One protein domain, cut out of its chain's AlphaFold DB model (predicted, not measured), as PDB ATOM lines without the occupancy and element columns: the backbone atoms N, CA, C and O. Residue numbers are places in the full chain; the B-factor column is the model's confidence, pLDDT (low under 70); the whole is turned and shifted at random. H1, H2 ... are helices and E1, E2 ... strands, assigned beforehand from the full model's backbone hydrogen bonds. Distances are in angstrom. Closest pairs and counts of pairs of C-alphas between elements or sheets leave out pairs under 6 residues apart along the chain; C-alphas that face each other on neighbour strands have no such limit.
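Overview. This is residues 631 to 708 of the 1141 residues of the protein "C1A family cysteine protease" of Roseiarcus fermentans (UniProt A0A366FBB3). A narrow ribbon of two parallel strands, E1 and E2, has helices H1 and H3 by the end where the strands start and H2 by the end where E2 stops. H5 packs on H3, on the other side of H3 from H1, and H4 lies farther out, its centre 13.4 A from the mean of the C-alphas. The printed part has 78 residues, with five named helices and two named strands in the order H1 E1 H2 H3 E2 H4 H5; the class is mixed, helices and strands. The whole is compact, with a radius of gyration of the C-alphas of 11.8 A and spans of 35 by 25 by 16 A.

Arrangement. E1, residues 646 to 650, and E2, residues 671 to 676, are parallel neighbours, with 15 degrees between their directions. N 675 and O 648 are 2.8 A apart and N 648 and O 673 are 2.9 A apart, both within hydrogen-bond range. H2, residues 652 to 657, and H3, residues 659 to 667, meet only through their link; with E1 and E2 they form a strand-helix-strand unit, two parallel strands joined through helices, with a right-handed crossover. The closest C-alphas of H3 and E2 are those of Met 665 and Leu 671, 5.3 A apart; those of H2 and E2 are Ala 652 and Ile 676, 5.5 A. H1, residues 631 to 638, touches H3 at a steep tilt of 42 degrees, the same way; the closest C-alphas, of Ile 634 and Gly 661, are 6.3 A apart. The closest C-alphas of H1 and E1, those of Ala 633 and Gln 646, are 6.7 A apart. H5, residues 693 to 697, touches H3, closest at the C-alphas of Gln 663 and Ala 695, 4.7 A. E2 and H5 are near each other, with 7 pairs of C-alphas within 10 A. H4, residues 686 to 691, is close to H3 but not clearly touching, closest at the C-alphas of Asp 660 and Arg 691, 7.4 A. In H1, H2, H3, H4 and H5 every O i to N i+4 pair is within hydrogen-bond range.

Along the chain. E2 is 14.5 A long and E1 12.9 A. H3 measures 12.0 A, H1 10.5 A, H4 8.9 A, H2 8.5 A and H5 6.1 A. H1 begins at C-alpha 631 (30.450, -47.797, -43.056), and H5 ends at C-alpha 697 (47.442, -40.084, -43.609).

Size, cuts and confidence. The two C-alphas farthest apart, of Ala 643 and Ala 708, are 35.8 A apart. The printed part has no cut, and no link is long. Mean pLDDT of the printed part is 76.2; 24 residues are under 70, among them residues 683 to 690 and 700 to 708.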
ATOM      1  N   ALA A 631      31.052 -46.471 -43.073       86.56
ATOM      2  CA  ALA A 631      30.450 -47.797 -43.056       86.56
ATOM      3  C   ALA A 631      29.935 -48.226 -44.439       86.56
ATOM      4  O   ALA A 631      30.175 -49.361 -44.845       86.56
ATOM      5  N   ASP A 632      29.263 -47.332 -45.174       85.75
ATOM      6  CA  ASP A 632      28.720 -47.660 -46.496       85.75
ATOM      7  C   ASP A 632      29.838 -47.851 -47.528       85.75
ATOM      8  O   ASP A 632      29.786 -48.788 -48.321       85.75
ATOM      9  N   ALA A 633      30.885 -47.021 -47.480       87.75
ATOM     10  CA  ALA A 633      32.036 -47.139 -48.372       87.75
ATOM     11  C   ALA A 633      32.782 -48.469 -48.180       87.75
ATOM     12  O   ALA A 633      33.125 -49.134 -49.159       87.75
ATOM     13  N   ILE A 634      32.981 -48.884 -46.924       90.88
ATOM     14  CA  ILE A 634      33.585 -50.181 -46.593       90.88
ATOM     15  C   ILE A 634      32.668 -51.322 -47.031       90.88
ATOM     16  O   ILE A 634      33.137 -52.278 -47.642       90.88
ATOM     17  N   GLN A 635      31.362 -51.220 -46.777       89.19
ATOM     18  CA  GLN A 635      30.406 -52.255 -47.163       89.19
ATOM     19  C   GLN A 635      30.351 -52.442 -48.687       89.19
ATOM     20  O   GLN A 635      30.336 -53.574 -49.167       89.19
ATOM     21  N   ASP A 636      30.349 -51.355 -49.457       84.94
ATOM     22  CA  ASP A 636      30.368 -51.419 -50.919       84.94
ATOM     23  C   ASP A 636      31.710 -51.916 -51.470       84.94
ATOM     24  O   ASP A 636      31.724 -52.611 -52.491       84.94
ATOM     25  N   PHE A 637      32.824 -51.632 -50.790       89.94
ATOM     26  CA  PHE A 637      34.127 -52.220 -51.097       89.94
ATOM     27  C   PHE A 637      34.142 -53.735 -50.850       89.94
ATOM     28  O   PHE A 637      34.481 -54.498 -51.757       89.94
ATOM     29  N   ASP A 638      33.710 -54.177 -49.669       89.50
ATOM     30  CA  ASP A 638      33.670 -55.591 -49.278       89.50
ATOM     31  C   ASP A 638      32.724 -56.407 -50.174       89.50
ATOM     32  O   ASP A 638      33.002 -57.560 -50.514       89.50
ATOM     33  N   ASP A 639      31.625 -55.790 -50.617       88.06
ATOM     34  CA  ASP A 639      30.665 -56.388 -51.542       88.06
ATOM     35  C   ASP A 639      31.098 -56.301 -53.022       88.06
ATOM     36  O   ASP A 639      30.389 -56.801 -53.902       88.06
ATOM     37  N   GLY A 640      32.247 -55.678 -53.321       83.44
ATOM     38  CA  GLY A 640      32.803 -55.542 -54.671       83.44
ATOM     39  C   GLY A 640      31.980 -54.648 -55.604       83.44
ATOM     40  O   GLY A 640      31.965 -54.872 -56.815       83.44
ATOM     41  N   ARG A 641      31.251 -53.668 -55.056       83.19
ATOM     42  CA  ARG A 641      30.365 -52.759 -55.806       83.19
ATOM     43  C   ARG A 641      31.060 -51.500 -56.324       83.19
ATOM     44  O   ARG A 641      30.476 -50.801 -57.150       83.19
ATOM     45  N   LEU A 642      32.282 -51.213 -55.875       80.06
ATOM     46  CA  LEU A 642      33.020 -50.018 -56.283       80.06
ATOM     47  C   LEU A 642      33.592 -50.159 -57.703       80.06
ATOM     48  O   LEU A 642      34.348 -51.083 -57.999       80.06
ATOM     49  N   ALA A 643      33.229 -49.223 -58.584       68.00
ATOM     50  CA  ALA A 643      33.745 -49.127 -59.955       68.00
ATOM     51  C   ALA A 643      34.927 -48.141 -60.099       68.00
ATOM     52  O   ALA A 643      35.568 -48.109 -61.148       68.00
ATOM     53  N   ALA A 644      35.192 -47.345 -59.061       77.25
ATOM     54  CA  ALA A 644      36.276 -46.371 -58.934       77.25
ATOM     55  C   ALA A 644      36.630 -46.199 -57.441       77.25
ATOM     56  O   ALA A 644      35.971 -46.805 -56.590       77.25
ATOM     57  N   THR A 645      37.650 -45.393 -57.125       81.06
ATOM     58  CA  THR A 645      37.939 -44.986 -55.742       81.06
ATOM     59  C   THR A 645      36.733 -44.270 -55.131       81.06
ATOM     60  O   THR A 645      35.965 -43.604 -55.827       81.06
ATOM     61  N   GLN A 646      36.530 -44.447 -53.826       85.00
ATOM     62  CA  GLN A 646      35.426 -43.837 -53.090       85.00
ATOM     63  C   GLN A 646      35.984 -42.893 -52.026       85.00
ATOM     64  O   GLN A 646      36.775 -43.301 -51.175       85.00
ATOM     65  N   ALA A 647      35.547 -41.637 -52.058       85.44
ATOM     66  CA  ALA A 647      35.800 -40.685 -50.986       85.44
ATOM     67  C   ALA A 647      34.824 -40.908 -49.819       85.44
ATOM     68  O   ALA A 647      33.648 -41.237 -50.040       85.44
ATOM     69  N   VAL A 648      35.300 -40.705 -48.590       86.81
ATOM     70  CA  VAL A 648      34.551 -40.936 -47.345       86.81
ATOM     71  C   VAL A 648      34.359 -39.627 -46.588       86.81
ATOM     72  O   VAL A 648      35.325 -38.915 -46.353       86.81
ATOM     73  N   ALA A 649      33.135 -39.322 -46.156       85.31
ATOM     74  CA  ALA A 649      32.830 -38.176 -45.301       85.31
ATOM     75  C   ALA A 649      31.969 -38.618 -44.107       85.31
ATOM     76  O   ALA A 649      30.815 -39.008 -44.289       85.31
ATOM     77  N   ASP A 650      32.522 -38.569 -42.891       85.31
ATOM     78  CA  ASP A 650      31.841 -39.035 -41.672       85.31
ATOM     79  C   ASP A 650      32.363 -38.331 -40.401       85.31
ATOM     80  O   ASP A 650      33.334 -37.584 -40.440       85.31
ATOM     81  N   THR A 651      31.738 -38.561 -39.248       83.38
ATOM     82  CA  THR A 651      32.181 -38.011 -37.950       83.38
ATOM     83  C   THR A 651      33.507 -38.624 -37.479       83.38
ATOM     84  O   THR A 651      33.794 -39.785 -37.764       83.38
ATOM     85  N   ALA A 652      34.296 -37.905 -36.677       77.06
ATOM     86  CA  ALA A 652      35.589 -38.350 -36.145       77.06
ATOM     87  C   ALA A 652      35.470 -39.674 -35.377       77.06
ATOM     88  O   ALA A 652      36.338 -40.542 -35.469       77.06
ATOM     89  N   ALA A 653      34.360 -39.858 -34.656       80.00
ATOM     90  CA  ALA A 653      34.057 -41.101 -33.958       80.00
ATOM     91  C   ALA A 653      33.808 -42.269 -34.927       80.00
ATOM     92  O   ALA A 653      34.267 -43.383 -34.675       80.00
ATOM     93  N   ALA A 654      33.105 -42.026 -36.035       83.62
ATOM     94  CA  ALA A 654      32.838 -43.033 -37.056       83.62
ATOM     95  C   ALA A 654      34.091 -43.365 -37.876       83.62
ATOM     96  O   ALA A 654      34.346 -44.542 -38.121       83.62
ATOM     97  N   ILE A 655      34.916 -42.372 -38.222       88.62
ATOM     98  CA  ILE A 655      36.225 -42.595 -38.849       88.62
ATOM     99  C   ILE A 655      37.116 -43.417 -37.915       88.62
ATOM    100  O   ILE A 655      37.597 -44.478 -38.309       88.62
ATOM    101  N   GLY A 656      37.253 -43.000 -36.652       82.69
ATOM    102  CA  GLY A 656      38.046 -43.702 -35.643       82.69
ATOM    103  C   GLY A 656      37.598 -45.149 -35.403       82.69
ATOM    104  O   GLY A 656      38.433 -46.029 -35.209       82.69
ATOM    105  N   ALA A 657      36.290 -45.420 -35.462       87.00
ATOM    106  CA  ALA A 657      35.735 -46.766 -35.312       87.00
ATOM    107  C   ALA A 657      35.970 -47.681 -36.528       87.00
ATOM    108  O   ALA A 657      35.877 -48.899 -36.384       87.00
ATOM    109  N   ASN A 658      36.271 -47.115 -37.701       92.56
ATOM    110  CA  ASN A 658      36.375 -47.836 -38.972       92.56
ATOM    111  C   ASN A 658      37.782 -47.781 -39.604       92.56
ATOM    112  O   ASN A 658      37.947 -48.195 -40.751       92.56
ATOM    113  N   LEU A 659      38.802 -47.314 -38.870       88.50
ATOM    114  CA  LEU A 659      40.173 -47.143 -39.374       88.50
ATOM    115  C   LEU A 659      40.767 -48.411 -40.008       88.50
ATOM    116  O   LEU A 659      41.307 -48.314 -41.107       88.50
ATOM    117  N   ASP A 660      40.606 -49.591 -39.394       89.81
ATOM    118  CA  ASP A 660      41.126 -50.853 -39.958       89.81
ATOM    119  C   ASP A 660      40.489 -51.157 -41.344       89.81
ATOM    120  O   ASP A 660      41.144 -51.663 -42.264       89.81
ATOM    121  N   GLY A 661      39.202 -50.825 -41.524       89.75
ATOM    122  CA  GLY A 661      38.476 -51.007 -42.786       89.75
ATOM    123  C   GLY A 661      38.901 -49.997 -43.853       89.75
ATOM    124  O   GLY A 661      39.195 -50.377 -44.986       89.75
ATOM    125  N   LEU A 662      39.049 -48.726 -43.474       92.94
ATOM    126  CA  LEU A 662      39.560 -47.670 -44.357       92.94
ATOM    127  C   LEU A 662      41.014 -47.938 -44.776       92.94
ATOM    128  O   LEU A 662      41.374 -47.756 -45.937       92.94
ATOM    129  N   GLN A 663      41.839 -48.460 -43.867       91.81
ATOM    130  CA  GLN A 663      43.212 -48.883 -44.150       91.81
ATOM    131  C   GLN A 663      43.258 -50.042 -45.151       91.81
ATOM    132  O   GLN A 663      44.162 -50.103 -45.990       91.81
ATOM    133  N   THR A 664      42.275 -50.943 -45.088       91.44
ATOM    134  CA  THR A 664      42.124 -52.049 -46.040       91.44
ATOM    135  C   THR A 664      41.707 -51.536 -47.420       91.44
ATOM    136  O   THR A 664      42.317 -51.927 -48.417       91.44
ATOM    137  N   MET A 665      40.745 -50.610 -47.487       92.44
ATOM    138  CA  MET A 665      40.367 -49.940 -48.737       92.44
ATOM    139  C   MET A 665      41.553 -49.198 -49.366       92.44
ATOM    140  O   MET A 665      41.790 -49.329 -50.567       92.44
ATOM    141  N   LEU A 666      42.337 -48.469 -48.562       88.25
ATOM    142  CA  LEU A 666      43.531 -47.756 -49.024       88.25
ATOM    143  C   LEU A 666      44.587 -48.716 -49.581       88.25
ATOM    144  O   LEU A 666      45.119 -48.486 -50.663       88.25
ATOM    145  N   ALA A 667      44.865 -49.819 -48.881       87.12
ATOM    146  CA  ALA A 667      45.829 -50.822 -49.335       87.12
ATOM    147  C   ALA A 667      45.411 -51.502 -50.654       87.12
ATOM    148  O   ALA A 667      46.269 -51.954 -51.413       87.12
ATOM    149  N   ALA A 668      44.108 -51.557 -50.936       86.56
ATOM    150  CA  ALA A 668      43.555 -52.040 -52.197       86.56
ATOM    151  C   ALA A 668      43.455 -50.955 -53.290       86.56
ATOM    152  O   ALA A 668      43.021 -51.263 -54.400       86.56
ATOM    153  N   GLY A 669      43.844 -49.709 -52.996       86.06
ATOM    154  CA  GLY A 669      43.738 -48.574 -53.915       86.06
ATOM    155  C   GLY A 669      42.298 -48.137 -54.192       86.06
ATOM    156  O   GLY A 669      42.029 -47.613 -55.265       86.06
ATOM    157  N   ALA A 670      41.367 -48.400 -53.269       86.38
ATOM    158  CA  ALA A 670      39.937 -48.113 -53.415       86.38
ATOM    159  C   ALA A 670      39.459 -46.896 -52.598       86.38
ATOM    160  O   ALA A 670      38.298 -46.504 -52.716       86.38
ATOM    161  N   LEU A 671      40.329 -46.299 -51.777       87.56
ATOM    162  CA  LEU A 671      40.032 -45.113 -50.971       87.56
ATOM    163  C   LEU A 671      40.643 -43.865 -51.615       87.56
ATOM    164  O   LEU A 671      41.845 -43.843 -51.864       87.56
ATOM    165  N   ASP A 672      39.811 -42.852 -51.846       82.38
ATOM    166  CA  ASP A 672      40.202 -41.595 -52.504       82.38
ATOM    167  C   ASP A 672      40.690 -40.532 -51.501       82.38
ATOM    168  O   ASP A 672      41.668 -39.829 -51.731       82.38
ATOM    169  N   GLY A 673      40.035 -40.459 -50.340       81.50
ATOM    170  CA  GLY A 673      40.329 -39.513 -49.265       81.50
ATOM    171  C   GLY A 673      39.263 -39.565 -48.170       81.50
ATOM    172  O   GLY A 673      38.169 -40.102 -48.381       81.50
ATOM    173  N   ILE A 674      39.580 -39.034 -46.987       82.31
ATOM    174  CA  ILE A 674      38.690 -39.020 -45.816       82.31
ATOM    175  C   ILE A 674      38.437 -37.576 -45.365       82.31
ATOM    176  O   ILE A 674      39.374 -36.820 -45.120       82.31
ATOM    177  N   LEU A 675      37.170 -37.210 -45.174       79.81
ATOM    178  CA  LEU A 675      36.733 -35.963 -44.551       79.81
ATOM    179  C   LEU A 675      36.059 -36.247 -43.208       79.81
ATOM    180  O   LEU A 675      35.119 -37.039 -43.125       79.81
ATOM    181  N   ILE A 676      36.488 -35.529 -42.171       76.12
ATOM    182  CA  ILE A 676      35.822 -35.531 -40.867       76.12
ATOM    183  C   ILE A 676      34.741 -34.436 -40.835       76.12
ATOM    184  O   ILE A 676      35.030 -33.274 -41.115       76.12
ATOM    185  N   THR A 677      33.500 -34.777 -40.484       71.75
ATOM    186  CA  THR A 677      32.351 -33.849 -40.529       71.75
ATOM    187  C   THR A 677      32.076 -33.100 -39.217       71.75
ATOM    188  O   THR A 677      31.123 -32.325 -39.148       71.75
ATOM    189  N   ASP A 678      32.856 -33.339 -38.161       69.06
ATOM    190  CA  ASP A 678      32.733 -32.708 -36.841       69.06
ATOM    191  C   ASP A 678      34.105 -32.463 -36.175       69.06
ATOM    192  O   ASP A 678      35.128 -32.976 -36.608       69.06
ATOM    193  N   ASN A 679      34.141 -31.684 -35.090       60.62
ATOM    194  CA  ASN A 679      35.386 -31.345 -34.375       60.62
ATOM    195  C   ASN A 679      35.778 -32.402 -33.316       60.62
ATOM    196  O   ASN A 679      36.266 -32.055 -32.239       60.62
ATOM    197  N   GLY A 680      35.461 -33.678 -33.545       62.72
ATOM    198  CA  GLY A 680      35.742 -34.753 -32.590       62.72
ATOM    199  C   GLY A 680      37.217 -35.187 -32.588       62.72
ATOM    200  O   GLY A 680      37.925 -35.024 -33.575       62.72
ATOM    201  N   VAL A 681      37.682 -35.777 -31.482       62.56
ATOM    202  CA  VAL A 681      39.054 -36.316 -31.346       62.56
ATOM    203  C   VAL A 681      39.092 -37.792 -31.758       62.56
ATOM    204  O   VAL A 681      38.281 -38.588 -31.275       62.56
ATOM    205  N   ILE A 682      40.065 -38.188 -32.590       70.25
ATOM    206  CA  ILE A 682      40.325 -39.598 -32.924       70.25
ATOM    207  C   ILE A 682      41.212 -40.209 -31.830       70.25
ATOM    208  O   ILE A 682      42.437 -40.102 -31.839       70.25
ATOM    209  N   ALA A 683      40.577 -40.861 -30.854       66.50
ATOM    210  CA  ALA A 683      41.274 -41.530 -29.759       66.50
ATOM    211  C   ALA A 683      41.704 -42.957 -30.156       66.50
ATOM    212  O   ALA A 683      40.866 -43.854 -30.264       66.50
ATOM    213  N   ILE A 684      43.012 -43.182 -30.325       66.62
ATOM    214  CA  ILE A 684      43.596 -44.481 -30.709       66.62
ATOM    215  C   ILE A 684      44.767 -44.876 -29.800       66.62
ATOM    216  O   ILE A 684      45.378 -44.044 -29.134       66.62
ATOM    217  N   ASN A 685      45.098 -46.170 -29.759       61.31
ATOM    218  CA  ASN A 685      46.288 -46.668 -29.056       61.31
ATOM    219  C   ASN A 685      47.474 -46.885 -30.014       61.31
ATOM    220  O   ASN A 685      47.304 -46.979 -31.228       61.31
ATOM    221  N   ALA A 686      48.677 -47.054 -29.455       52.06
ATOM    222  CA  ALA A 686      49.915 -47.256 -30.218       52.06
ATOM    223  C   ALA A 686      49.871 -48.441 -31.207       52.06
ATOM    224  O   ALA A 686      50.544 -48.427 -32.237       52.06
ATOM    225  N   GLY A 687      49.074 -49.475 -30.915       55.56
ATOM    226  CA  GLY A 687      48.893 -50.618 -31.804       55.56
ATOM    227  C   GLY A 687      48.042 -50.297 -33.034       55.56
ATOM    228  O   GLY A 687      48.354 -50.797 -34.111       55.56
ATOM    229  N   GLN A 688      46.991 -49.488 -32.876       63.09
ATOM    230  CA  GLN A 688      46.150 -49.002 -33.979       63.09
ATOM    231  C   GLN A 688      46.884 -47.960 -34.823       63.09
ATOM    232  O   GLN A 688      46.927 -48.106 -36.034       63.09
ATOM    233  N   LEU A 689      47.597 -47.014 -34.199       57.91
ATOM    234  CA  LEU A 689      48.400 -46.015 -34.920       57.91
ATOM    235  C   LEU A 689      49.357 -46.656 -35.939       57.91
ATOM    236  O   LEU A 689      49.480 -46.186 -37.062       57.91
ATOM    237  N   LYS A 690      50.016 -47.760 -35.564       57.69
ATOM    238  CA  LYS A 690      50.938 -48.467 -36.463       57.69
ATOM    239  C   LYS A 690      50.233 -49.215 -37.597       57.69
ATOM    240  O   LYS A 690      50.817 -49.356 -38.668       57.69
ATOM    241  N   ARG A 691      49.041 -49.762 -37.351       74.25
ATOM    242  CA  ARG A 691      48.296 -50.514 -38.370       74.25
ATOM    243  C   ARG A 691      47.605 -49.587 -39.362       74.25
ATOM    244  O   ARG A 691      47.641 -49.886 -40.547       74.25
ATOM    245  N   ASP A 692      47.099 -48.458 -38.876       77.44
ATOM    246  CA  ASP A 692      46.180 -47.582 -39.607       77.44
ATOM    247  C   ASP A 692      46.837 -46.269 -40.062       77.44
ATOM    248  O   ASP A 692      46.157 -45.307 -40.418       77.44
ATOM    249  N   ALA A 693      48.174 -46.209 -40.047       61.38
ATOM    250  CA  ALA A 693      48.948 -45.016 -40.394       61.38
ATOM    251  C   ALA A 693      48.638 -44.481 -41.802       61.38
ATOM    252  O   ALA A 693      48.662 -43.273 -42.018       61.38
ATOM    253  N   GLY A 694      48.332 -45.367 -42.755       70.00
ATOM    254  CA  GLY A 694      47.959 -44.969 -44.110       70.00
ATOM    255  C   GLY A 694      46.577 -44.320 -44.156       70.00
ATOM    256  O   GLY A 694      46.426 -43.268 -44.763       70.00
ATOM    257  N   ALA A 695      45.584 -44.908 -43.484       79.44
ATOM    258  CA  ALA A 695      44.240 -44.337 -43.396       79.44
ATOM    259  C   ALA A 695      44.246 -42.992 -42.657       79.44
ATOM    260  O   ALA A 695      43.609 -42.046 -43.104       79.44
ATOM    261  N   LEU A 696      45.016 -42.876 -41.572       74.00
ATOM    262  CA  LEU A 696      45.208 -41.606 -40.864       74.00
ATOM    263  C   LEU A 696      45.877 -40.548 -41.756       74.00
ATOM    264  O   LEU A 696      45.505 -39.382 -41.699       74.00
ATOM    265  N   GLY A 697      46.815 -40.958 -42.615       65.44
ATOM    266  CA  GLY A 697      47.442 -40.084 -43.609       65.44
ATOM    267  C   GLY A 697      46.532 -39.675 -44.775       65.44
ATOM    268  O   GLY A 697      46.887 -38.758 -45.506       65.44
ATOM    269  N   ALA A 698      45.373 -40.321 -44.950       75.31
ATOM    270  CA  ALA A 698      44.397 -40.011 -45.999       75.31
ATOM    271  C   ALA A 698      43.312 -39.006 -45.553       75.31
ATOM    272  O   ALA A 698      42.380 -38.728 -46.313       75.31
ATOM    273  N   ILE A 699      43.396 -38.478 -44.324       75.69
ATOM    274  CA  ILE A 699      42.474 -37.462 -43.798       75.69
ATOM    275  C   ILE A 699      42.829 -36.098 -44.400       75.69
ATOM    276  O   ILE A 699      43.929 -35.588 -44.206       75.69
ATOM    277  N   ALA A 700      41.884 -35.516 -45.137       65.44
ATOM    278  CA  ALA A 700      42.107 -34.362 -46.006       65.44
ATOM    279  C   ALA A 700      41.854 -32.992 -45.342       65.44
ATOM    280  O   ALA A 700      42.175 -31.969 -45.943       65.44
ATOM    281  N   ASN A 701      41.277 -32.928 -44.133       61.41
ATOM    282  CA  ASN A 701      40.998 -31.661 -43.441       61.41
ATOM    283  C   ASN A 701      41.922 -31.393 -42.235       61.41
ATOM    284  O   ASN A 701      42.381 -32.303 -41.554       61.41
ATOM    285  N   SER A 702      42.173 -30.109 -41.959       49.56
ATOM    286  CA  SER A 702      43.152 -29.579 -40.989       49.56
ATOM    287  C   SER A 702      42.724 -29.628 -39.511       49.56
ATOM    288  O   SER A 702      43.307 -28.958 -38.662       49.56
ATOM    289  N   LEU A 703      41.687 -30.396 -39.176       49.19
ATOM    290  CA  LEU A 703      41.145 -30.496 -37.819       49.19
ATOM    291  C   LEU A 703      41.196 -31.946 -37.340       49.19
ATOM    292  O   LEU A 703      40.168 -32.616 -37.268       49.19
ATOM    293  N   PHE A 704      42.385 -32.435 -36.984       50.19
ATOM    294  CA  PHE A 704      42.477 -33.660 -36.196       50.19
ATOM    295  C   PHE A 704      43.627 -33.618 -35.182       50.19
ATOM    296  O   PHE A 704      44.722 -33.137 -35.454       50.19
ATOM    297  N   GLU A 705      43.352 -34.134 -33.984       48.88
ATOM    298  CA  GLU A 705      44.317 -34.325 -32.900       48.88
ATOM    299  C   GLU A 705      44.511 -35.837 -32.708       48.88
ATOM    300  O   GLU A 705      43.545 -36.549 -32.417       48.88
ATOM    301  N   VAL A 706      45.741 -36.345 -32.880       56.25
ATOM    302  CA  VAL A 706      46.090 -37.743 -32.564       56.25
ATOM    303  C   VAL A 706      46.891 -37.780 -31.270       56.25
ATOM    304  O   VAL A 706      48.085 -37.488 -31.252       56.25
ATOM    305  N   VAL A 707      46.249 -38.195 -30.177       51.41
ATOM    306  CA  VAL A 707      46.923 -38.410 -28.890       51.41
ATOM    307  C   VAL A 707      47.217 -39.897 -28.706       51.41
ATOM    308  O   VAL A 707      46.318 -40.687 -28.423       51.41
ATOM    309  N   ALA A 708      48.489 -40.286 -28.807       51.78
ATOM    310  CA  ALA A 708      48.952 -41.617 -28.418       51.78
ATOM    311  C   ALA A 708      49.602 -41.555 -27.026       51.78
ATOM    312  O   ALA A 708      50.750 -41.141 -26.878       51.78
TER     313      ALA A 708